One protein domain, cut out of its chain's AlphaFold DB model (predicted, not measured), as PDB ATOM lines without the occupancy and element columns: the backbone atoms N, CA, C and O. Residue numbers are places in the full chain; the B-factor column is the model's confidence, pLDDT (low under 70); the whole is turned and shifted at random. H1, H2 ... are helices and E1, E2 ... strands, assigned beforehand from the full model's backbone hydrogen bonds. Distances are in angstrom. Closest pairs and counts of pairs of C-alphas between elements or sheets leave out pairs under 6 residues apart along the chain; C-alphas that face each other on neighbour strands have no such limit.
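AT A GLANCE: This is residues 2 to 163 of the 411 residues of the protein "Single-stranded-DNA-specific exonuclease RecJ" of Candidatus Falkowbacteria bacterium GW2011_GWA2_39_24 (UniProt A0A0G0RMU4). Two parts stand side by side: a small sheet of three parallel strands, E1 to E3, with H3 packed over it and H2 beside H3, and a group of helices, H4 to H7, with H1 packed on H4. H4 joins the two parts, packing on the sheet with residues 101 to 108, while H5 and H6 follow each other alongside it and H7 crosses H6. The 162 printed residues run H1, H2, E1, H3, E2, E3, H4, H5, H6, H7; the sheet order is E1, E2, E3, and the class is mostly helix. The whole is compact, with a radius of gyration of the C-alphas of 16.3 A and spans of 45 by 33 by 33 A.

IN THESE COORDINATES: H1 is residues 2 to 7, starting at C-alpha 2 (173.184, 117.879, 139.095). H2 is residues 28 to 36, 12.4 A long. E1 is residues 41 to 43, H3 residues 52 to 60, E2 residues 64 to 68, 13.5 A, and E3 residues 83 to 85. H4, residues 101 to 115, spans 21.4 A from C-alpha 101 (173.204, 129.128, 147.850). H5 is residues 120 to 128 and H6 residues 131 to 140. H7, residues 147 to 162, is 23.4 A long and ends at C-alpha 162 (186.357, 110.349, 156.469).

HOW THE PARTS SIT: H4 is the hub. H1 only just touches it, with 3 pairs of C-alphas within 8 A, the closest being Ser 4 and Ala 109, 6.0 A. H4 and H5 form a helical hairpin at a shallow tilt of 9 degrees; their closest C-alphas are Ile 113 and Lys 123, 6.0 A. H6 touches H4 at Val 102 and Val 134, closest C-alphas 5.7 A apart, and touches H7 at a steep tilt of 60 degrees, with C-alphas of Asp 132 and Gly 156 at 4.3 A. H4 only grazes the sheet, with residues 101 to 108. E1 and E2 are parallel, N 42 and O 64 being 2.8 A apart; E2 and E3 are parallel, N 67 and O 83 being 2.8 A apart. E1, H3, E2 make a strand-helix-strand unit, two parallel neighbour strands with a helix between, its crossover right-handed. H3 lies over E2 at a height over the sheet of 8.7 A. H2 touches H3, the closest C-alphas being Gln 28 and Glu 54, 6.1 A. In H1 to H7 every O i to N i+4 pair is within hydrogen-bond range.

THE WHOLE: The C-alphas farthest apart, of Glu 60 and His 162, are 47.5 A apart. The printed part has no cut. The links H1 to H2, E2 to E3 and E3 to H4 are long. Mean pLDDT of the printed part is 92.9; residues 19 to 24 are under 70.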
ATOM      1  N   SER A   2     172.945 118.730 140.276       94.12
ATOM      2  CA  SER A   2     173.184 117.879 139.095       94.12
ATOM      3  C   SER A   2     173.309 116.388 139.430       94.12
ATOM      4  O   SER A   2     172.566 115.587 138.872       94.12
ATOM      5  N   GLU A   3     174.156 116.025 140.403       92.50
ATOM      6  CA  GLU A   3     174.318 114.634 140.864       92.50
ATOM      7  C   GLU A   3     172.981 114.012 141.316       92.50
ATOM      8  O   GLU A   3     172.646 112.891 140.938       92.50
ATOM      9  N   SER A   4     172.180 114.757 142.084       93.75
ATOM     10  CA  SER A   4     170.889 114.295 142.609       93.75
ATOM     11  C   SER A   4     169.855 114.091 141.503       93.75
ATOM     12  O   SER A   4     169.173 113.073 141.481       93.75
ATOM     13  N   LEU A   5     169.756 115.028 140.558       95.44
ATOM     14  CA  LEU A   5     168.848 114.924 139.414       95.44
ATOM     15  C   LEU A   5     169.236 113.758 138.491       95.44
ATOM     16  O   LEU A   5     168.369 112.998 138.065       95.44
ATOM     17  N   GLN A   6     170.533 113.563 138.239       94.06
ATOM     18  CA  GLN A   6     171.037 112.419 137.474       94.06
ATOM     19  C   GLN A   6     170.759 111.086 138.182       94.06
ATOM     20  O   GLN A   6     170.361 110.122 137.530       94.06
ATOM     21  N   ALA A   7     170.904 111.024 139.511       92.69
ATOM     22  CA  ALA A   7     170.540 109.841 140.295       92.69
ATOM     23  C   ALA A   7     169.036 109.518 140.206       92.69
ATOM     24  O   ALA A   7     168.647 108.353 140.273       92.69
ATOM     25  N   LEU A   8     168.202 110.539 139.993       94.75
ATOM     26  CA  LEU A   8     166.771 110.420 139.706       94.75
ATOM     27  C   LEU A   8     166.460 110.257 138.205       94.75
ATOM     28  O   LEU A   8     165.305 110.372 137.807       94.75
ATOM     29  N   GLN A   9     167.471 109.951 137.385       94.69
ATOM     30  CA  GLN A   9     167.372 109.665 135.947       94.69
ATOM     31  C   GLN A   9     166.938 110.852 135.068       94.69
ATOM     32  O   GLN A   9     166.534 110.657 133.919       94.69
ATOM     33  N   ALA A  10     167.059 112.089 135.558       94.88
ATOM     34  CA  ALA A  10     166.852 113.273 134.731       94.88
ATOM     35  C   ALA A  10     168.007 113.465 133.727       94.88
ATOM     36  O   ALA A  10     169.171 113.186 134.029       94.88
ATOM     37  N   LYS A  11     167.693 114.001 132.540       95.06
ATOM     38  CA  LYS A  11     168.697 114.498 131.588       95.06
ATOM     39  C   LYS A  11     169.126 115.891 132.033       95.06
ATOM     40  O   LYS A  11     168.306 116.802 132.050       95.06
ATOM     41  N   VAL A  12     170.387 116.038 132.427       94.62
ATOM     42  CA  VAL A  12     170.898 117.268 133.043       94.62
ATOM     43  C   VAL A  12     172.118 117.758 132.282       94.62
ATOM     44  O   VAL A  12     173.111 117.036 132.191       94.62
ATOM     45  N   ALA A  13     172.050 118.999 131.812       91.50
ATOM     46  CA  ALA A  13     173.203 119.801 131.428       91.50
ATOM     47  C   ALA A  13     173.481 120.830 132.535       91.50
ATOM     48  O   ALA A  13     172.570 121.231 133.260       91.50
ATOM     49  N   VAL A  14     174.744 121.223 132.699       91.19
ATOM     50  CA  VAL A  14     175.150 122.241 133.676       91.19
ATOM     51  C   VAL A  14     175.817 123.377 132.930       91.19
ATOM     52  O   VAL A  14     176.759 123.145 132.177       91.19
ATOM     53  N   TRP A  15     175.336 124.590 133.185       87.62
ATOM     54  CA  TRP A  15     175.909 125.820 132.668       87.62
ATOM     55  C   TRP A  15     176.497 126.633 133.815       87.62
ATOM     56  O   TRP A  15     175.830 126.839 134.830       87.62
ATOM     57  N   ILE A  16     177.738 127.096 133.665       85.50
ATOM     58  CA  ILE A  16     178.382 127.987 134.632       85.50
ATOM     59  C   ILE A  16     178.877 129.216 133.866       85.50
ATOM     60  O   ILE A  16     179.810 129.076 133.072       85.50
ATOM     61  N   PRO A  17     178.272 130.400 134.079       77.06
ATOM     62  CA  PRO A  17     178.623 131.594 133.323       77.06
ATOM     63  C   PRO A  17     180.064 132.029 133.595       77.06
ATOM     64  O   PRO A  17     180.582 131.915 134.714       77.06
ATOM     65  N   SER A  18     180.716 132.552 132.560       70.44
ATOM     66  CA  SER A  18     182.049 133.133 132.675       70.44
ATOM     67  C   SER A  18     181.966 134.547 133.243       70.44
ATOM     68  O   SER A  18     181.355 135.431 132.647       70.44
ATOM     69  N   ARG A  19     182.672 134.819 134.351       65.81
ATOM     70  CA  ARG A  19     182.793 136.199 134.864       65.81
ATOM     71  C   ARG A  19     183.547 137.116 133.895       65.81
ATOM     72  O   ARG A  19     183.403 138.330 133.976       65.81
ATOM     73  N   LEU A  20     184.352 136.536 133.004       59.91
ATOM     74  CA  LEU A  20     185.010 137.232 131.903       59.91
ATOM     75  C   LEU A  20     184.053 137.235 130.702       59.91
ATOM     76  O   LEU A  20     183.743 136.170 130.166       59.91
ATOM     77  N   GLY A  21     183.569 138.412 130.307       59.50
ATOM     78  CA  GLY A  21     182.723 138.614 129.124       59.50
ATOM     79  C   GLY A  21     181.208 138.548 129.366       59.50
ATOM     80  O   GLY A  21     180.501 139.448 128.926       59.50
ATOM     81  N   GLU A  22     180.692 137.536 130.075       57.50
ATOM     82  CA  GLU A  22     179.231 137.305 130.187       57.50
ATOM     83  C   GLU A  22     178.566 138.017 131.374       57.50
ATOM     84  O   GLU A  22     177.341 138.142 131.421       57.50
ATOM     85  N   GLY A  23     179.365 138.498 132.330       61.03
ATOM     86  CA  GLY A  23     178.870 139.111 133.559       61.03
ATOM     87  C   GLY A  23     178.409 138.090 134.604       61.03
ATOM     88  O   GLY A  23     178.795 136.923 134.584       61.03
ATOM     89  N   TYR A  24     177.634 138.554 135.585       64.94
ATOM     90  CA  TYR A  24     177.102 137.726 136.669       64.94
ATOM     91  C   TYR A  24     175.599 137.495 136.485       64.94
ATOM     92  O   TYR A  24     174.864 138.447 136.237       64.94
ATOM     93  N   GLY A  25     175.150 136.255 136.701       73.56
ATOM     94  CA  GLY A  25     173.734 135.880 136.707       73.56
ATOM     95  C   GLY A  25     173.213 135.350 135.369       73.56
ATOM     96  O   GLY A  25     173.982 135.030 134.463       73.56
ATOM     97  N   LEU A  26     171.888 135.212 135.289       83.50
ATOM     98  CA  LEU A  26     171.182 134.824 134.072       83.50
ATOM     99  C   LEU A  26     171.233 135.976 133.061       83.50
ATOM    100  O   LEU A  26     171.082 137.131 133.447       83.50
ATOM    101  N   ASN A  27     171.436 135.665 131.783       84.94
ATOM    102  CA  ASN A  27     171.370 136.636 130.696       84.94
ATOM    103  C   ASN A  27     170.698 136.010 129.466       84.94
ATOM    104  O   ASN A  27     170.583 134.786 129.360       84.94
ATOM    105  N   GLN A  28     170.268 136.861 128.535       88.94
ATOM    106  CA  GLN A  28     169.547 136.441 127.334       88.94
ATOM    107  C   GLN A  28     170.338 135.444 126.472       88.94
ATOM    108  O   GLN A  28     169.790 134.436 126.043       88.94
ATOM    109  N   ARG A  29     171.648 135.669 126.299       87.00
ATOM    110  CA  ARG A  29     172.536 134.791 125.516       87.00
ATOM    111  C   ARG A  29     172.536 133.355 126.050       87.00
ATOM    112  O   ARG A  29     172.440 132.417 125.269       87.00
ATOM    113  N   ILE A  30     172.618 133.187 127.372       86.19
ATOM    114  CA  ILE A  30     172.574 131.868 128.021       86.19
ATOM    115  C   ILE A  30     171.217 131.205 127.786       86.19
ATOM    116  O   ILE A  30     171.163 130.005 127.535       86.19
ATOM    117  N   ILE A  31     170.125 131.973 127.861       92.00
ATOM    118  CA  ILE A  31     168.768 131.465 127.622       92.00
ATOM    119  C   ILE A  31     168.638 130.932 126.191       92.00
ATOM    120  O   ILE A  31     168.170 129.810 126.005       92.00
ATOM    121  N   ASP A  32     169.114 131.688 125.203       92.50
ATOM    122  CA  ASP A  32     169.089 131.277 123.796       92.50
ATOM    123  C   ASP A  32     169.860 129.971 123.570       92.50
ATOM    124  O   ASP A  32     169.370 129.059 122.903       92.50
ATOM    125  N   GLU A  33     171.050 129.853 124.167       89.62
ATOM    126  CA  GLU A  33     171.899 128.665 124.049       89.62
ATOM    127  C   GLU A  33     171.246 127.429 124.688       89.62
ATOM    128  O   GLU A  33     171.178 126.374 124.053       89.62
ATOM    129  N   VAL A  34     170.681 127.538 125.899       90.81
ATOM    130  CA  VAL A  34     170.026 126.380 126.537       90.81
ATOM    131  C   VAL A  34     168.742 125.963 125.816       90.81
ATOM    132  O   VAL A  34     168.418 124.774 125.786       90.81
ATOM    133  N   ILE A  35     168.012 126.905 125.211       92.75
ATOM    134  CA  ILE A  35     166.832 126.601 124.391       92.75
ATOM    135  C   ILE A  35     167.245 125.891 123.104       92.75
ATOM    136  O   ILE A  35     166.614 124.899 122.732       92.75
ATOM    137  N   ALA A  36     168.315 126.350 122.448       93.00
ATOM    138  CA  ALA A  36     168.859 125.704 121.255       93.00
ATOM    139  C   ALA A  36     169.286 124.248 121.526       93.00
ATOM    140  O   ALA A  36     169.084 123.379 120.677       93.00
ATOM    141  N   ASP A  37     169.771 123.964 122.738       89.88
ATOM    142  CA  ASP A  37     170.100 122.612 123.209       89.88
ATOM    143  C   ASP A  37     168.864 121.760 123.584       89.88
ATOM    144  O   ASP A  37     168.989 120.604 124.004       89.88
ATOM    145  N   GLY A  38     167.651 122.298 123.426       93.25
ATOM    146  CA  GLY A  38     166.390 121.607 123.701       93.25
ATOM    147  C   GLY A  38     166.044 121.518 125.188       93.25
ATOM    148  O   GLY A  38     165.295 120.621 125.594       93.25
ATOM    149  N   CYS A  39     166.593 122.408 126.021       95.12
ATOM    150  CA  CYS A  39     166.248 122.480 127.434       95.12
ATOM    151  C   CYS A  39     164.779 122.882 127.617       95.12
ATOM    152  O   CYS A  39     164.281 123.798 126.972       95.12
ATOM    153  N   GLN A  40     164.082 122.197 128.526       95.81
ATOM    154  CA  GLN A  40     162.672 122.461 128.846       95.81
ATOM    155  C   GLN A  40     162.490 123.111 130.221       95.81
ATOM    156  O   GLN A  40     161.440 123.684 130.506       95.81
ATOM    157  N   LEU A  41     163.500 122.993 131.086       97.06
ATOM    158  CA  LEU A  41     163.480 123.488 132.454       97.06
ATOM    159  C   LEU A  41     164.870 123.984 132.849       97.06
ATOM    160  O   LEU A  41     165.810 123.197 132.965       97.06
ATOM    161  N   LEU A  42     164.958 125.274 133.141       96.38
ATOM    162  CA  LEU A  42     166.118 125.918 133.728       96.38
ATOM    163  C   LEU A  42     165.955 125.992 135.249       96.38
ATOM    164  O   LEU A  42     164.960 126.511 135.752       96.38
ATOM    165  N   ILE A  43     166.948 125.499 135.988       97.06
ATOM    166  CA  ILE A  43     167.025 125.658 137.443       97.06
ATOM    167  C   ILE A  43     168.267 126.485 137.753       97.06
ATOM    168  O   ILE A  43     169.384 126.010 137.535       97.06
ATOM    169  N   THR A  44     168.092 127.702 138.264       95.81
ATOM    170  CA  THR A  44     169.232 128.502 138.722       95.81
ATOM    171  C   THR A  44     169.737 127.972 140.058       95.81
ATOM    172  O   THR A  44     168.971 127.431 140.860       95.81
ATOM    173  N   VAL A  45     171.037 128.113 140.300       95.25
ATOM    174  CA  VAL A  45     171.669 127.820 141.587       95.25
ATOM    175  C   VAL A  45     172.530 129.012 141.952       95.25
ATOM    176  O   VAL A  45     173.402 129.384 141.168       95.25
ATOM    177  N   ASP A  46     172.290 129.571 143.137       94.12
ATOM    178  CA  ASP A  46     173.069 130.685 143.689       94.12
ATOM    179  C   ASP A  46     172.974 131.982 142.861       94.12
ATOM    180  O   ASP A  46     173.898 132.791 142.820       94.12
ATOM    181  N   ASN A  47     171.876 132.152 142.115       91.69
ATOM    182  CA  ASN A  47     171.566 133.372 141.371       91.69
ATOM    183  C   ASN A  47     170.093 133.397 140.924       91.69
ATOM    184  O   ASN A  47     169.366 132.409 141.048       91.69
ATOM    185  N   GLY A  48     169.681 134.519 140.333       91.94
ATOM    186  CA  GLY A  48     168.425 134.651 139.599       91.94
ATOM    187  C   GLY A  48     167.352 135.472 140.310       91.94
ATOM    188  O   GLY A  48     166.448 135.950 139.636       91.94
ATOM    189  N   ILE A  49     167.451 135.738 141.623       92.88
ATOM    190  CA  ILE A  49     166.379 136.438 142.369       92.88
ATOM    191  C   ILE A  49     166.072 137.857 141.857       92.88
ATOM    192  O   ILE A  49     165.006 138.398 142.137       92.88
ATOM    193  N   LYS A  50     166.999 138.463 141.105       90.81
ATOM    194  CA  LYS A  50     166.849 139.789 140.481       90.81
ATOM    195  C   LYS A  50     166.662 139.740 138.959       90.81
ATOM    196  O   LYS A  50     166.584 140.792 138.337       90.81
ATOM    197  N   SER A  51     166.600 138.554 138.358       92.19
ATOM    198  CA  SER A  51     166.590 138.354 136.902       92.19
ATOM    199  C   SER A  51     165.171 138.381 136.323       92.19
ATOM    200  O   SER A  51     164.742 137.444 135.653       92.19
ATOM    201  N   GLN A  52     164.394 139.420 136.651       94.38
ATOM    202  CA  GLN A  52     162.976 139.503 136.280       94.38
ATOM    203  C   GLN A  52     162.784 139.495 134.758       94.38
ATOM    204  O   GLN A  52     161.967 138.730 134.247       94.38
ATOM    205  N   ALA A  53     163.555 140.316 134.042       93.94
ATOM    206  CA  ALA A  53     163.464 140.434 132.590       93.94
ATOM    207  C   ALA A  53     163.917 139.147 131.888       93.94
ATOM    208  O   ALA A  53     163.278 138.696 130.941       93.94
ATOM    209  N   GLU A  54     164.986 138.521 132.376       94.88
ATOM    210  CA  GLU A  54     165.517 137.292 131.797       94.88
ATOM    211  C   GLU A  54     164.581 136.100 132.026       94.88
ATOM    212  O   GLU A  54     164.404 135.281 131.127       94.88
ATOM    213  N   VAL A  55     163.933 136.004 133.193       96.56
ATOM    214  CA  VAL A  55     162.916 134.968 133.439       96.56
ATOM    215  C   VAL A  55     161.696 135.163 132.543       96.56
ATOM    216  O   VAL A  55     161.237 134.186 131.955       96.56
ATOM    217  N   ALA A  56     161.213 136.400 132.387       96.75
ATOM    218  CA  ALA A  56     160.112 136.695 131.470       96.75
ATOM    219  C   ALA A  56     160.467 136.283 130.032       96.75
ATOM    220  O   ALA A  56     159.705 135.563 129.389       96.75
ATOM    221  N   TYR A  57     161.670 136.637 129.570       96.81
ATOM    222  CA  TYR A  57     162.164 136.239 128.255       96.81
ATOM    223  C   TYR A  57     162.226 134.714 128.078       96.81
ATOM    224  O   TYR A  57     161.722 134.181 127.093       96.81
ATOM    225  N   ALA A  58     162.791 133.987 129.046       96.38
ATOM    226  CA  ALA A  58     162.840 132.526 129.008       96.38
ATOM    227  C   ALA A  58     161.439 131.906 128.875       96.38
ATOM    228  O   ALA A  58     161.222 131.018 128.048       96.38
ATOM    229  N   GLN A  59     160.475 132.406 129.648       96.00
ATOM    230  CA  GLN A  59     159.098 131.917 129.620       96.00
ATOM    231  C   GLN A  59     158.388 132.226 128.299       96.00
ATOM    232  O   GLN A  59     157.674 131.362 127.789       96.00
ATOM    233  N   GLU A  60     158.617 133.403 127.707       96.62
ATOM    234  CA  GLU A  60     158.112 133.755 126.371       96.62
ATOM    235  C   GLU A  60     158.604 132.782 125.292       96.62
ATOM    236  O   GLU A  60     157.863 132.459 124.363       96.62
ATOM    237  N   GLN A  61     159.826 132.264 125.436       96.19
ATOM    238  CA  GLN A  61     160.392 131.251 124.542       96.19
ATOM    239  C   GLN A  61     159.987 129.805 124.904       96.19
ATOM    240  O   GLN A  61     160.438 128.852 124.267       96.19
ATOM    241  N   GLY A  62     159.132 129.612 125.913       95.44
ATOM    242  CA  GLY A  62     158.646 128.295 126.338       95.44
ATOM    243  C   GLY A  62     159.582 127.523 127.276       95.44
ATOM    244  O   GLY A  62     159.353 126.334 127.508       95.44
ATOM    245  N   LEU A  63     160.612 128.167 127.835       96.94
ATOM    246  CA  LEU A  63     161.508 127.581 128.833       96.94
ATOM    247  C   LEU A  63     160.938 127.787 130.244       96.94
ATOM    248  O   LEU A  63     160.796 128.917 130.713       96.94
ATOM    249  N   ALA A  64     160.637 126.699 130.957       97.81
ATOM    250  CA  ALA A  64     160.237 126.791 132.359       97.81
ATOM    251  C   ALA A  64     161.440 127.179 133.234       97.81
ATOM    252  O   ALA A  64     162.546 126.687 133.018       97.81
ATOM    253  N   VAL A  65     161.222 128.013 134.255       97.62
ATOM    254  CA  VAL A  65     162.290 128.489 135.148       97.62
ATOM    255  C   VAL A  65     161.944 128.203 136.610       97.62
ATOM    256  O   VAL A  65     160.824 128.442 137.060       97.62
ATOM    257  N   ILE A  66     162.921 127.695 137.361       97.75
ATOM    258  CA  ILE A  66     162.914 127.629 138.825       97.75
ATOM    259  C   ILE A  66     164.154 128.360 139.325       97.75
ATOM    260  O   ILE A  66     165.272 128.051 138.913       97.75
ATOM    261  N   ILE A  67     163.967 129.287 140.256       97.12
ATOM    262  CA  ILE A  67     165.071 129.997 140.889       97.12
ATOM    263  C   ILE A  67     165.417 129.339 142.217       97.12
ATOM    264  O   ILE A  67     164.547 129.184 143.076       97.12
ATOM    265  N   THR A  68     166.694 129.000 142.414       97.44
ATOM    266  CA  THR A  68     167.239 128.702 143.746       97.44
ATOM    267  C   THR A  68     168.358 129.680 144.069       97.44
ATOM    268  O   THR A  68     169.375 129.742 143.381       97.44
ATOM    269  N   ASP A  69     168.141 130.487 145.101       95.50
ATOM    270  CA  ASP A  69     169.008 131.615 145.430       95.50
ATOM    271  C   ASP A  69     168.956 131.897 146.939       95.50
ATOM    272  O   ASP A  69     168.099 131.378 147.651       95.50
ATOM    273  N   HIS A  70     169.867 132.723 147.430       95.00
ATOM    274  CA  HIS A  70     169.940 133.158 148.822       95.00
ATOM    275  C   HIS A  70     170.202 134.664 148.978       95.00
ATOM    276  O   HIS A  70     170.106 135.200 150.082       95.00
ATOM    277  N   HIS A  71     170.484 135.370 147.878       91.06
ATOM    278  CA  HIS A  71     170.695 136.811 147.898       91.06
ATOM    279  C   HIS A  71     169.452 137.575 148.369       91.06
ATOM    280  O   HIS A  71     168.317 137.092 148.286       91.06
ATOM    281  N   THR A  72     169.660 138.818 148.818       87.31
ATOM    282  CA  THR A  72     168.575 139.734 149.187       87.31
ATOM    283  C   THR A  72     167.579 139.877 148.039       87.31
ATOM    284  O   THR A  72     167.938 140.317 146.942       87.31
ATOM    285  N   ALA A  73     166.327 139.520 148.317       87.75
ATOM    286  CA  ALA A  73     165.240 139.648 147.367       87.75
ATOM    287  C   ALA A  73     164.876 141.126 147.142       87.75
ATOM    288  O   ALA A  73     164.936 141.919 148.088       87.75
ATOM    289  N   PRO A  74     164.505 141.512 145.909       87.19
ATOM    290  CA  PRO A  74     163.898 142.809 145.658       87.19
ATOM    291  C   PRO A  74     162.477 142.868 146.249       87.19
ATOM    292  O   PRO A  74     161.965 141.899 146.817       87.19
ATOM    293  N   GLU A  75     161.826 144.020 146.103       88.00
ATOM    294  CA  GLU A  75     160.401 144.150 146.411       88.00
ATOM    295  C   GLU A  75     159.556 143.193 145.556       88.00
ATOM    296  O   GLU A  75     159.944 142.825 144.447       88.00
ATOM    297  N   ILE A  76     158.369 142.822 146.052       89.69
ATOM    298  CA  ILE A  76     157.491 141.817 145.423       89.69
ATOM    299  C   ILE A  76     157.227 142.120 143.940       89.69
ATOM    300  O   ILE A  76     157.240 141.204 143.125       89.69
ATOM    301  N   ALA A  77     157.028 143.392 143.579       89.31
ATOM    302  CA  ALA A  77     156.735 143.810 142.205       89.31
ATOM    303  C   ALA A  77     157.902 143.593 141.218       89.31
ATOM    304  O   ALA A  77     157.683 143.545 140.009       89.31
ATOM    305  N   ALA A  78     159.128 143.465 141.727       91.31
ATOM    306  CA  ALA A  78     160.342 143.258 140.944       91.31
ATOM    307  C   ALA A  78     160.856 141.808 141.021       91.31
ATOM    308  O   ALA A  78     161.964 141.515 140.568       91.31
ATOM    309  N   LEU A  79     160.081 140.889 141.614       94.19
ATOM    310  CA  LEU A  79     160.427 139.473 141.604       94.19
ATOM    311  C   LEU A  79     160.184 138.856 140.217       94.19
ATOM    312  O   LEU A  79     159.203 139.204 139.552       94.19
ATOM    313  N   PRO A  80     161.036 137.908 139.793       95.31
ATOM    314  CA  PRO A  80     160.758 137.059 138.642       95.31
ATOM    315  C   PRO A  80     159.448 136.284 138.812       95.31
ATOM    316  O   PRO A  80     159.196 135.719 139.878       95.31
ATOM    317  N   ASP A  81     158.634 136.215 137.759       95.12
ATOM    318  CA  ASP A  81     157.354 135.498 137.782       95.12
ATOM    319  C   ASP A  81     157.548 133.987 137.574       95.12
ATOM    320  O   ASP A  81     157.164 133.405 136.563       95.12
ATOM    321  N   CYS A  82     158.220 133.327 138.514       96.00
ATOM    322  CA  CYS A  82     158.446 131.886 138.474       96.00
ATOM    323  C   CYS A  82     158.475 131.267 139.877       96.00
ATOM    324  O   CYS A  82     158.320 131.946 140.893       96.00
ATOM    325  N   LEU A  83     158.697 129.951 139.966       96.00
ATOM    326  CA  LEU A  83     158.937 129.314 141.262       96.00
ATOM    327  C   LEU A  83     160.274 129.801 141.828       96.00
ATOM    328  O   LEU A  83     161.317 129.619 141.202       96.00
ATOM    329  N   ILE A  84     160.236 130.392 143.022       96.00
ATOM    330  CA  ILE A  84     161.409 130.924 143.720       96.00
ATOM    331  C   ILE A  84     161.599 130.165 145.030       96.00
ATOM    332  O   ILE A  84     160.716 130.127 145.886       96.00
ATOM    333  N   ILE A  85     162.792 129.609 145.209       96.56
ATOM    334  CA  ILE A  85     163.251 128.994 146.448       96.56
ATOM    335  C   ILE A  85     164.395 129.860 146.965       96.56
ATOM    336  O   ILE A  85     165.547 129.689 146.573       96.56
ATOM    337  N   ASN A  86     164.056 130.817 147.824       95.88
ATOM    338  CA  ASN A  86     165.021 131.693 148.474       95.88
ATOM    339  C   ASN A  86     164.561 131.997 149.910       95.88
ATOM    340  O   ASN A  86     163.434 132.470 150.093       95.88
ATOM    341  N   PRO A  87     165.390 131.743 150.941       94.69
ATOM    342  CA  PRO A  87     165.019 132.014 152.326       94.69
ATOM    343  C   PRO A  87     164.727 133.502 152.584       94.69
ATOM    344  O   PRO A  87     163.902 133.809 153.444       94.69
ATOM    345  N   MET A  88     165.341 134.412 151.826       91.38
ATOM    346  CA  MET A  88     165.185 135.869 151.904       91.38
ATOM    347  C   MET A  88     163.994 136.413 151.102       91.38
ATOM    348  O   MET A  88     163.738 137.615 151.163       91.38
ATOM    349  N   ALA A  89     163.266 135.578 150.351       90.31
ATOM    350  CA  ALA A  89     162.114 136.046 149.585       90.31
ATOM    351  C   ALA A  89     160.984 136.553 150.511       90.31
ATOM    352  O   ALA A  89     160.748 135.980 151.585       90.31
ATOM    353  N   PRO A  90     160.273 137.628 150.117       87.00
ATOM    354  CA  PRO A  90     159.193 138.200 150.915       87.00
ATOM    355  C   PRO A  90     158.058 137.192 151.120       87.00
ATOM    356  O   PRO A  90     157.827 136.307 150.297       87.00
ATOM    357  N   ASN A  91     157.340 137.335 152.236       83.19
ATOM    358  CA  ASN A  91     156.214 136.478 152.628       83.19
ATOM    359  C   ASN A  91     156.552 134.979 152.787       83.19
ATOM    360  O   ASN A  91     155.647 134.151 152.859       83.19
ATOM    361  N   GLN A  92     157.837 134.619 152.895       80.06
ATOM    362  CA  GLN A  92     158.265 133.253 153.198       80.06
ATOM    363  C   GLN A  92     158.453 133.045 154.708       80.06
ATOM    364  O   GLN A  92     159.278 133.707 155.345       80.06
ATOM    365  N   GLY A  93     157.753 132.055 155.271       85.62
ATOM    366  CA  GLY A  93     157.848 131.648 156.683       85.62
ATOM    367  C   GLY A  93     159.095 130.825 157.043       85.62
ATOM    368  O   GLY A  93     159.147 130.239 158.121       85.62
ATOM    369  N   TYR A  94     160.086 130.734 156.147       92.94
ATOM    370  CA  TYR A  94     161.296 129.945 156.385       92.94
ATOM    371  C   TYR A  94     162.131 130.541 157.537       92.94
ATOM    372  O   TYR A  94     162.477 131.726 157.450       92.94
ATOM    373  N   PRO A  95     162.467 129.764 158.589       92.38
ATOM    374  CA  PRO A  95     162.980 130.303 159.849       92.38
ATOM    375  C   PRO A  95     164.450 130.739 159.795       92.38
ATOM    376  O   PRO A  95     164.839 131.640 160.533       92.38
ATOM    377  N   TYR A  96     165.270 130.131 158.933       95.50
ATOM    378  CA  TYR A  96     166.703 130.417 158.869       95.50
ATOM    379  C   TYR A  96     167.072 131.149 157.576       95.50
ATOM    380  O   TYR A  96     167.113 130.579 156.488       95.50
ATOM    381  N   LYS A  97     167.329 132.450 157.697       93.81
ATOM    382  CA  LYS A  97     167.497 133.355 156.553       93.81
ATOM    383  C   LYS A  97     168.884 133.318 155.902       93.81
ATOM    384  O   LYS A  97     169.023 133.730 154.761       93.81
ATOM    385  N   ALA A  98     169.883 132.786 156.602       95.00
ATOM    386  CA  ALA A  98     171.289 132.891 156.216       95.00
ATOM    387  C   ALA A  98     171.847 131.659 155.478       95.00
ATOM    388  O   ALA A  98     173.063 131.491 155.440       95.00
ATOM    389  N   LEU A  99     171.011 130.769 154.923       96.88
ATOM    390  CA  LEU A  99     171.519 129.641 154.124       96.88
ATOM    391  C   LEU A  99     172.418 130.140 152.987       96.88
ATOM    392  O   LEU A  99     172.077 131.107 152.313       96.88
ATOM    393  N   ALA A 100     173.523 129.442 152.742       97.12
ATOM    394  CA  ALA A 100     174.294 129.623 151.512       97.12
ATOM    395  C   ALA A 100     173.491 129.141 150.293       97.12
ATOM    396  O   ALA A 100     172.647 128.240 150.431       97.12
ATOM    397  N   GLY A 101     173.816 129.623 149.090       96.69
ATOM    398  CA  GLY A 101     173.204 129.128 147.850       96.69
ATOM    399  C   GLY A 101     173.306 127.603 147.698       96.69
ATOM    400  O   GLY A 101     172.330 126.930 147.351       96.69
ATOM    401  N   VAL A 102     174.443 127.008 148.088       97.94
ATOM    402  CA  VAL A 102     174.612 125.542 148.120       97.94
ATOM    403  C   VAL A 102     173.674 124.853 149.118       97.94
ATOM    404  O   VAL A 102     173.225 123.736 148.866       97.94
ATOM    405  N   GLY A 103     173.340 125.504 150.235       98.12
ATOM    406  CA  GLY A 103     172.413 124.992 151.244       98.12
ATOM    407  C   GLY A 103     170.970 124.980 150.741       98.12
ATOM    408  O   GLY A 103     170.246 124.005 150.957       98.12
ATOM    409  N   VAL A 104     170.569 126.014 149.998       98.19
ATOM    410  CA  VAL A 104     169.267 126.069 149.313       98.19
ATOM    411  C   VAL A 104     169.173 124.961 148.258       98.19
ATOM    412  O   VAL A 104     168.225 124.171 148.256       98.19
ATOM    413  N   ALA A 105     170.204 124.832 147.422       98.00
ATOM    414  CA  ALA A 105     170.312 123.783 146.412       98.00
ATOM    415  C   ALA A 105     170.304 122.371 147.030       98.00
ATOM    416  O   ALA A 105     169.672 121.455 146.501       98.00
ATOM    417  N   PHE A 106     170.976 122.185 148.169       98.31
ATOM    418  CA  PHE A 106     170.961 120.938 148.927       98.31
ATOM    419  C   PHE A 106     169.560 120.607 149.436       98.31
ATOM    420  O   PHE A 106     169.100 119.488 149.240       98.31
ATOM    421  N   LYS A 107     168.835 121.574 150.004       97.44
ATOM    422  CA  LYS A 107     167.464 121.355 150.488       97.44
ATOM    423  C   LYS A 107     166.502 120.964 149.377       97.44
ATOM    424  O   LYS A 107     165.724 120.030 149.570       97.44
ATOM    425  N   LEU A 108     166.581 121.616 148.215       97.75
ATOM    426  CA  LEU A 108     165.795 121.210 147.050       97.75
ATOM    427  C   LEU A 108     166.152 119.782 146.615       97.75
ATOM    428  O   LEU A 108     165.259 118.955 146.432       97.75
ATOM    429  N   ALA A 109     167.444 119.462 146.502       97.81
ATOM    430  CA  ALA A 109     167.892 118.113 146.163       97.81
ATOM    431  C   ALA A 109     167.371 117.063 147.160       97.81
ATOM    432  O   ALA A 109     166.839 116.033 146.749       97.81
ATOM    433  N   THR A 110     167.473 117.336 148.461       97.94
ATOM    434  CA  THR A 110     166.967 116.476 149.534       97.94
ATOM    435  C   THR A 110     165.455 116.296 149.442       97.94
ATOM    436  O   THR A 110     164.977 115.173 149.586       97.94
ATOM    437  N   ALA A 111     164.693 117.357 149.156       97.75
ATOM    438  CA  ALA A 111     163.248 117.265 148.963       97.75
ATOM    439  C   ALA A 111     162.896 116.344 147.781       97.75
ATOM    440  O   ALA A 111     162.105 115.417 147.944       97.75
ATOM    441  N   LEU A 112     163.552 116.521 146.628       97.44
ATOM    442  CA  LEU A 112     163.356 115.671 145.446       97.44
ATOM    443  C   LEU A 112     163.720 114.204 145.719       97.44
ATOM    444  O   LEU A 112     162.962 113.296 145.369       97.44
ATOM    445  N   ILE A 113     164.854 113.959 146.383       97.94
ATOM    446  CA  ILE A 113     165.283 112.612 146.782       97.94
ATOM    447  C   ILE A 113     164.247 111.991 147.722       97.94
ATOM    448  O   ILE A 113     163.853 110.843 147.516       97.94
ATOM    449  N   ASN A 114     163.755 112.731 148.715       97.56
ATOM    450  CA  ASN A 114     162.778 112.231 149.681       97.56
ATOM    451  C   ASN A 114     161.420 111.916 149.044       97.56
ATOM    452  O   ASN A 114     160.816 110.902 149.404       97.56
ATOM    453  N   SER A 115     160.985 112.706 148.062       97.00
ATOM    454  CA  SER A 115     159.761 112.470 147.283       97.00
ATOM    455  C   SER A 115     159.887 111.345 146.248       97.00
ATOM    456  O   SER A 115     158.883 110.909 145.686       97.00
ATOM    457  N   SER A 116     161.099 110.848 145.985       96.69
ATOM    458  CA  SER A 116     161.322 109.761 145.029       96.69
ATOM    459  C   SER A 116     160.877 108.387 145.556       96.69
ATOM    460  O   SER A 116     160.676 108.172 146.757       96.69
ATOM    461  N   LYS A 117     160.807 107.412 144.641       95.56
ATOM    462  CA  LYS A 117     160.510 105.997 144.934       95.56
ATOM    463  C   LYS A 117     161.717 105.195 145.453       95.56
ATOM    464  O   LYS A 117     161.607 103.984 145.612       95.56
ATOM    465  N   LEU A 118     162.865 105.839 145.682       95.62
ATOM    466  CA  LEU A 118     164.069 105.174 146.185       95.62
ATOM    467  C   LEU A 118     163.858 104.607 147.601       95.62
ATOM    468  O   LEU A 118     163.050 105.121 148.379       95.62
ATOM    469  N   GLY A 119     164.614 103.564 147.955       97.12
ATOM    470  CA  GLY A 119     164.628 103.031 149.322       97.12
ATOM    471  C   GLY A 119     165.269 104.008 150.316       97.12
ATOM    472  O   GLY A 119     166.092 104.837 149.927       97.12
ATOM    473  N   SER A 120     164.933 103.906 151.606       96.75
ATOM    474  CA  SER A 120     165.449 104.801 152.661       96.75
ATOM    475  C   SER A 120     166.980 104.870 152.698       96.75
ATOM    476  O   SER A 120     167.544 105.960 152.751       96.75
ATOM    477  N   GLU A 121     167.654 103.724 152.582       97.12
ATOM    478  CA  GLU A 121     169.121 103.655 152.566       97.12
ATOM    479  C   GLU A 121     169.722 104.351 151.340       97.12
ATOM    480  O   GLU A 121     170.698 105.087 151.453       97.12
ATOM    481  N   GLN A 122     169.113 104.187 150.163       95.81
ATOM    482  CA  GLN A 122     169.565 104.868 148.947       95.81
ATOM    483  C   GLN A 122     169.385 106.384 149.060       95.81
ATOM    484  O   GLN A 122     170.291 107.133 148.693       95.81
ATOM    485  N   LYS A 123     168.248 106.838 149.605       97.50
ATOM    486  CA  LYS A 123     167.990 108.262 149.863       97.50
ATOM    487  C   LYS A 123     169.062 108.847 150.778       97.50
ATOM    488  O   LYS A 123     169.669 109.856 150.430       97.50
ATOM    489  N   LYS A 124     169.341 108.172 151.897       96.50
ATOM    490  CA  LYS A 124     170.376 108.582 152.850       96.50
ATOM    491  C   LYS A 124     171.755 108.655 152.193       96.50
ATOM    492  O   LYS A 124     172.419 109.676 152.300       96.50
ATOM    493  N   LEU A 125     172.156 107.623 151.449       94.75
ATOM    494  CA  LEU A 125     173.455 107.597 150.769       94.75
ATOM    495  C   LEU A 125     173.640 108.755 149.780       94.75
ATOM    496  O   LEU A 125     174.730 109.320 149.727       94.75
ATOM    497  N   LEU A 126     172.599 109.109 149.018       95.25
ATOM    498  CA  LEU A 126     172.636 110.225 148.064       95.25
ATOM    499  C   LEU A 126     172.705 111.594 148.751       95.25
ATOM    500  O   LEU A 126     173.357 112.505 148.246       95.25
ATOM    501  N   ILE A 127     172.021 111.752 149.885       96.44
ATOM    502  CA  ILE A 127     172.057 112.989 150.673       96.44
ATOM    503  C   ILE A 127     173.438 113.140 151.326       96.44
ATOM    504  O   ILE A 127     174.088 114.172 151.172       96.44
ATOM    505  N   ASP A 128     173.933 112.085 151.975       95.00
ATOM    506  CA  ASP A 128     175.210 112.102 152.690       95.00
ATOM    507  C   ASP A 128     176.411 112.268 151.743       95.00
ATOM    508  O   ASP A 128     177.464 112.774 152.142       95.00
ATOM    509  N   SER A 129     176.293 111.839 150.478       92.19
ATOM    510  CA  SER A 129     177.402 111.889 149.519       92.19
ATOM    511  C   SER A 129     177.771 113.292 149.052       92.19
ATOM    512  O   SER A 129     178.879 113.456 148.545       92.19
ATOM    513  N   VAL A 130     176.879 114.274 149.211       95.06
ATOM    514  CA  VAL A 130     177.086 115.655 148.740       95.06
ATOM    515  C   VAL A 130     177.348 116.657 149.864       95.06
ATOM    516  O   VAL A 130     177.613 117.824 149.583       95.06
ATOM    517  N   LEU A 131     177.299 116.227 151.131       96.94
ATOM    518  CA  LEU A 131     177.515 117.100 152.294       96.94
ATOM    519  C   LEU A 131     178.899 117.765 152.302       96.94
ATOM    520  O   LEU A 131     179.050 118.864 152.828       96.94
ATOM    521  N   ASP A 132     179.901 117.141 151.686       95.88
ATOM    522  CA  ASP A 132     181.225 117.734 151.505       95.88
ATOM    523  C   ASP A 132     181.186 119.005 150.636       95.88
ATOM    524  O   ASP A 132     181.796 120.012 150.997       95.88
ATOM    525  N   LEU A 133     180.415 119.006 149.542       97.06
ATOM    526  CA  LEU A 133     180.179 120.209 148.734       97.06
ATOM    527  C   LEU A 133     179.390 121.260 149.500       97.06
ATOM    528  O   LEU A 133     179.665 122.446 149.339       97.06
ATOM    529  N   VAL A 134     178.424 120.837 150.320       98.06
ATOM    530  CA  VAL A 134     177.642 121.763 151.148       98.06
ATOM    531  C   VAL A 134     178.557 122.486 152.127       98.06
ATOM    532  O   VAL A 134     178.496 123.705 152.209       98.06
ATOM    533  N   ALA A 135     179.464 121.782 152.808       98.12
ATOM    534  CA  ALA A 135     180.435 122.432 153.687       98.12
ATOM    535  C   ALA A 135     181.369 123.384 152.924       98.12
ATOM    536  O   ALA A 135     181.553 124.522 153.355       98.12
ATOM    537  N   ILE A 136     181.925 122.954 151.784       98.12
ATOM    538  CA  ILE A 136     182.835 123.787 150.984       98.12
ATOM    539  C   ILE A 136     182.137 125.049 150.478       98.12
ATOM    540  O   ILE A 136     182.695 126.137 150.600       98.12
ATOM    541  N   GLY A 137     180.932 124.911 149.921       97.56
ATOM    542  CA  GLY A 137     180.170 126.041 149.403       97.56
ATOM    543  C   GLY A 137     179.739 126.990 150.517       97.56
ATOM    544  O   GLY A 137     179.967 128.181 150.394       97.56
ATOM    545  N   THR A 138     179.223 126.480 151.640       98.25
ATOM    546  CA  THR A 138     178.785 127.325 152.763       98.25
ATOM    547  C   THR A 138     179.939 128.113 153.378       98.25
ATOM    548  O   THR A 138     179.803 129.310 153.612       98.25
ATOM    549  N   VAL A 139     181.097 127.479 153.603       97.94
ATOM    550  CA  VAL A 139     182.291 128.190 154.092       97.94
ATOM    551  C   VAL A 139     182.825 129.157 153.031       97.94
ATOM    552  O   VAL A 139     183.256 130.255 153.366       97.94
ATOM    553  N   GLY A 140     182.794 128.773 151.751       95.75
ATOM    554  CA  GLY A 140     183.295 129.602 150.654       95.75
ATOM    555  C   GLY A 140     182.445 130.829 150.332       95.75
ATOM    556  O   GLY A 140     182.964 131.782 149.752       95.75
ATOM    557  N   ASP A 141     181.179 130.802 150.729       94.81
ATOM    558  CA  ASP A 141     180.213 131.890 150.590       94.81
ATOM    559  C   ASP A 141     180.264 132.880 151.772       94.81
ATOM    560  O   ASP A 141     179.624 133.927 151.762       94.81
ATOM    561  N   CYS A 142     181.054 132.568 152.809       93.75
ATOM    562  CA  CYS A 142     181.237 133.404 153.998       93.75
ATOM    563  C   CYS A 142     179.917 133.841 154.669       93.75
ATOM    564  O   CYS A 142     179.874 134.889 155.319       93.75
ATOM    565  N   VAL A 143     178.849 133.050 154.546       94.81
ATOM    566  CA  VAL A 143     177.592 133.259 155.279       94.81
ATOM    567  C   VAL A 143     177.735 132.845 156.745       94.81
ATOM    568  O   VAL A 143     178.672 132.134 157.115       94.81
ATOM    569  N   SER A 144     176.780 133.259 157.580       96.06
ATOM    570  CA  SER A 144     176.715 132.908 159.005       96.06
ATOM    571  C   SER A 144     176.942 131.407 159.244       96.06
ATOM    572  O   SER A 144     176.226 130.580 158.675       96.06
ATOM    573  N   LEU A 145     177.897 131.041 160.106       96.56
ATOM    574  CA  LEU A 145     178.148 129.656 160.543       96.56
ATOM    575  C   LEU A 145     177.409 129.303 161.842       96.56
ATOM    576  O   LEU A 145     177.884 128.522 162.672       96.56
ATOM    577  N   LEU A 146     176.216 129.870 162.000       96.94
ATOM    578  CA  LEU A 146     175.251 129.538 163.042       96.94
ATOM    579  C   LEU A 146     174.096 128.707 162.453       96.94
ATOM    580  O   LEU A 146     174.088 128.374 161.266       96.94
ATOM    581  N   GLY A 147     173.135 128.324 163.300       97.00
ATOM    582  CA  GLY A 147     171.902 127.642 162.885       97.00
ATOM    583  C   GLY A 147     172.133 126.448 161.951       97.00
ATOM    584  O   GLY A 147     172.995 125.606 162.193       97.00
ATOM    585  N   GLU A 148     171.375 126.387 160.856       97.75
ATOM    586  CA  GLU A 148     171.430 125.248 159.931       97.75
ATOM    587  C   GLU A 148     172.760 125.136 159.178       97.75
ATOM    588  O   GLU A 148     173.219 124.027 158.903       97.75
ATOM    589  N   ASN A 149     173.408 126.261 158.862       98.38
ATOM    590  CA  ASN A 149     174.714 126.229 158.205       98.38
ATOM    591  C   ASN A 149     175.751 125.545 159.093       98.38
ATOM    592  O   ASN A 149     176.557 124.765 158.591       98.38
ATOM    593  N   ARG A 150     175.706 125.791 160.409       98.06
ATOM    594  CA  ARG A 150     176.593 125.141 161.377       98.06
ATOM    595  C   ARG A 150     176.464 123.623 161.321       98.06
ATOM    596  O   ARG A 150     177.474 122.927 161.221       98.06
ATOM    597  N   ASP A 151     175.234 123.120 161.345       97.75
ATOM    598  CA  ASP A 151     174.963 121.683 161.328       97.75
ATOM    599  C   ASP A 151     175.375 121.040 160.001       97.75
ATOM    600  O   ASP A 151     175.964 119.956 159.991       97.75
ATOM    601  N   LEU A 152     175.110 121.712 158.878       98.31
ATOM    602  CA  LEU A 152     175.510 121.245 157.550       98.31
ATOM    603  C   LEU A 152     177.034 121.231 157.386       98.31
ATOM    604  O   LEU A 152     177.587 120.254 156.881       98.31
ATOM    605  N   VAL A 153     177.728 122.275 157.849       98.50
ATOM    606  CA  VAL A 153     179.194 122.356 157.790       98.50
ATOM    607  C   VAL A 153     179.831 121.303 158.693       98.50
ATOM    608  O   VAL A 153     180.765 120.641 158.249       98.50
ATOM    609  N   LYS A 154     179.311 121.064 159.907       98.12
ATOM    610  CA  LYS A 154     179.795 119.983 160.787       98.12
ATOM    611  C   LYS A 154     179.711 118.619 160.105       98.12
ATOM    612  O   LYS A 154     180.708 117.903 160.037       98.12
ATOM    613  N   GLN A 155     178.551 118.282 159.547       97.94
ATOM    614  CA  GLN A 155     178.361 117.005 158.856       97.94
ATOM    615  C   GLN A 155     179.233 116.894 157.596       97.94
ATOM    616  O   GLN A 155     179.826 115.845 157.333       97.94
ATOM    617  N   GLY A 156     179.364 117.980 156.833       97.94
ATOM    618  CA  GLY A 156     180.229 118.018 155.659       97.94
ATOM    619  C   GLY A 156     181.719 117.921 155.994       97.94
ATOM    620  O   GLY A 156     182.444 117.235 155.280       97.94
ATOM    621  N   LEU A 157     182.177 118.497 157.110       97.94
ATOM    622  CA  LEU A 157     183.537 118.311 157.630       97.94
ATOM    623  C   LEU A 157     183.786 116.858 158.042       97.94
ATOM    624  O   LEU A 157     184.815 116.287 157.677       97.94
ATOM    625  N   THR A 158     182.836 116.218 158.731       96.88
ATOM    626  CA  THR A 158     182.915 114.777 159.018       96.88
ATOM    627  C   THR A 158     183.036 113.971 157.723       96.88
ATOM    628  O   THR A 158     183.891 113.089 157.614       96.88
ATOM    629  N   ARG A 159     182.233 114.302 156.703       96.00
ATOM    630  CA  ARG A 159     182.287 113.639 155.396       96.00
ATOM    631  C   ARG A 159     183.635 113.840 154.698       96.00
ATOM    632  O   ARG A 159     184.204 112.860 154.219       96.00
ATOM    633  N   LEU A 160     184.146 115.070 154.665       96.31
ATOM    634  CA  LEU A 160     185.433 115.439 154.067       96.31
ATOM    635  C   LEU A 160     186.613 114.725 154.723       96.31
ATOM    636  O   LEU A 160     187.525 114.307 154.022       96.31
ATOM    637  N   ASN A 161     186.586 114.567 156.046       97.31
ATOM    638  CA  ASN A 161     187.676 113.941 156.791       97.31
ATOM    639  C   ASN A 161     187.647 112.411 156.762       97.31
ATOM    640  O   ASN A 161     188.684 111.778 156.930       97.31
ATOM    641  N   HIS A 162     186.483 111.805 156.524       95.44
ATOM    642  CA  HIS A 162     186.357 110.349 156.469       95.44
ATOM    643  C   HIS A 162     186.409 109.795 155.038       95.44
ATOM    644  O   HIS A 162     187.021 108.760 154.778       95.44
ATOM    645  N   ARG A 163     185.708 110.432 154.094       90.88
ATOM    646  CA  ARG A 163     185.592 109.956 152.708       90.88
ATOM    647  C   ARG A 163     185.485 111.129 151.725       90.88
ATOM    648  O   ARG A 163     184.432 111.304 151.102       90.88
TER     649      ARG A 163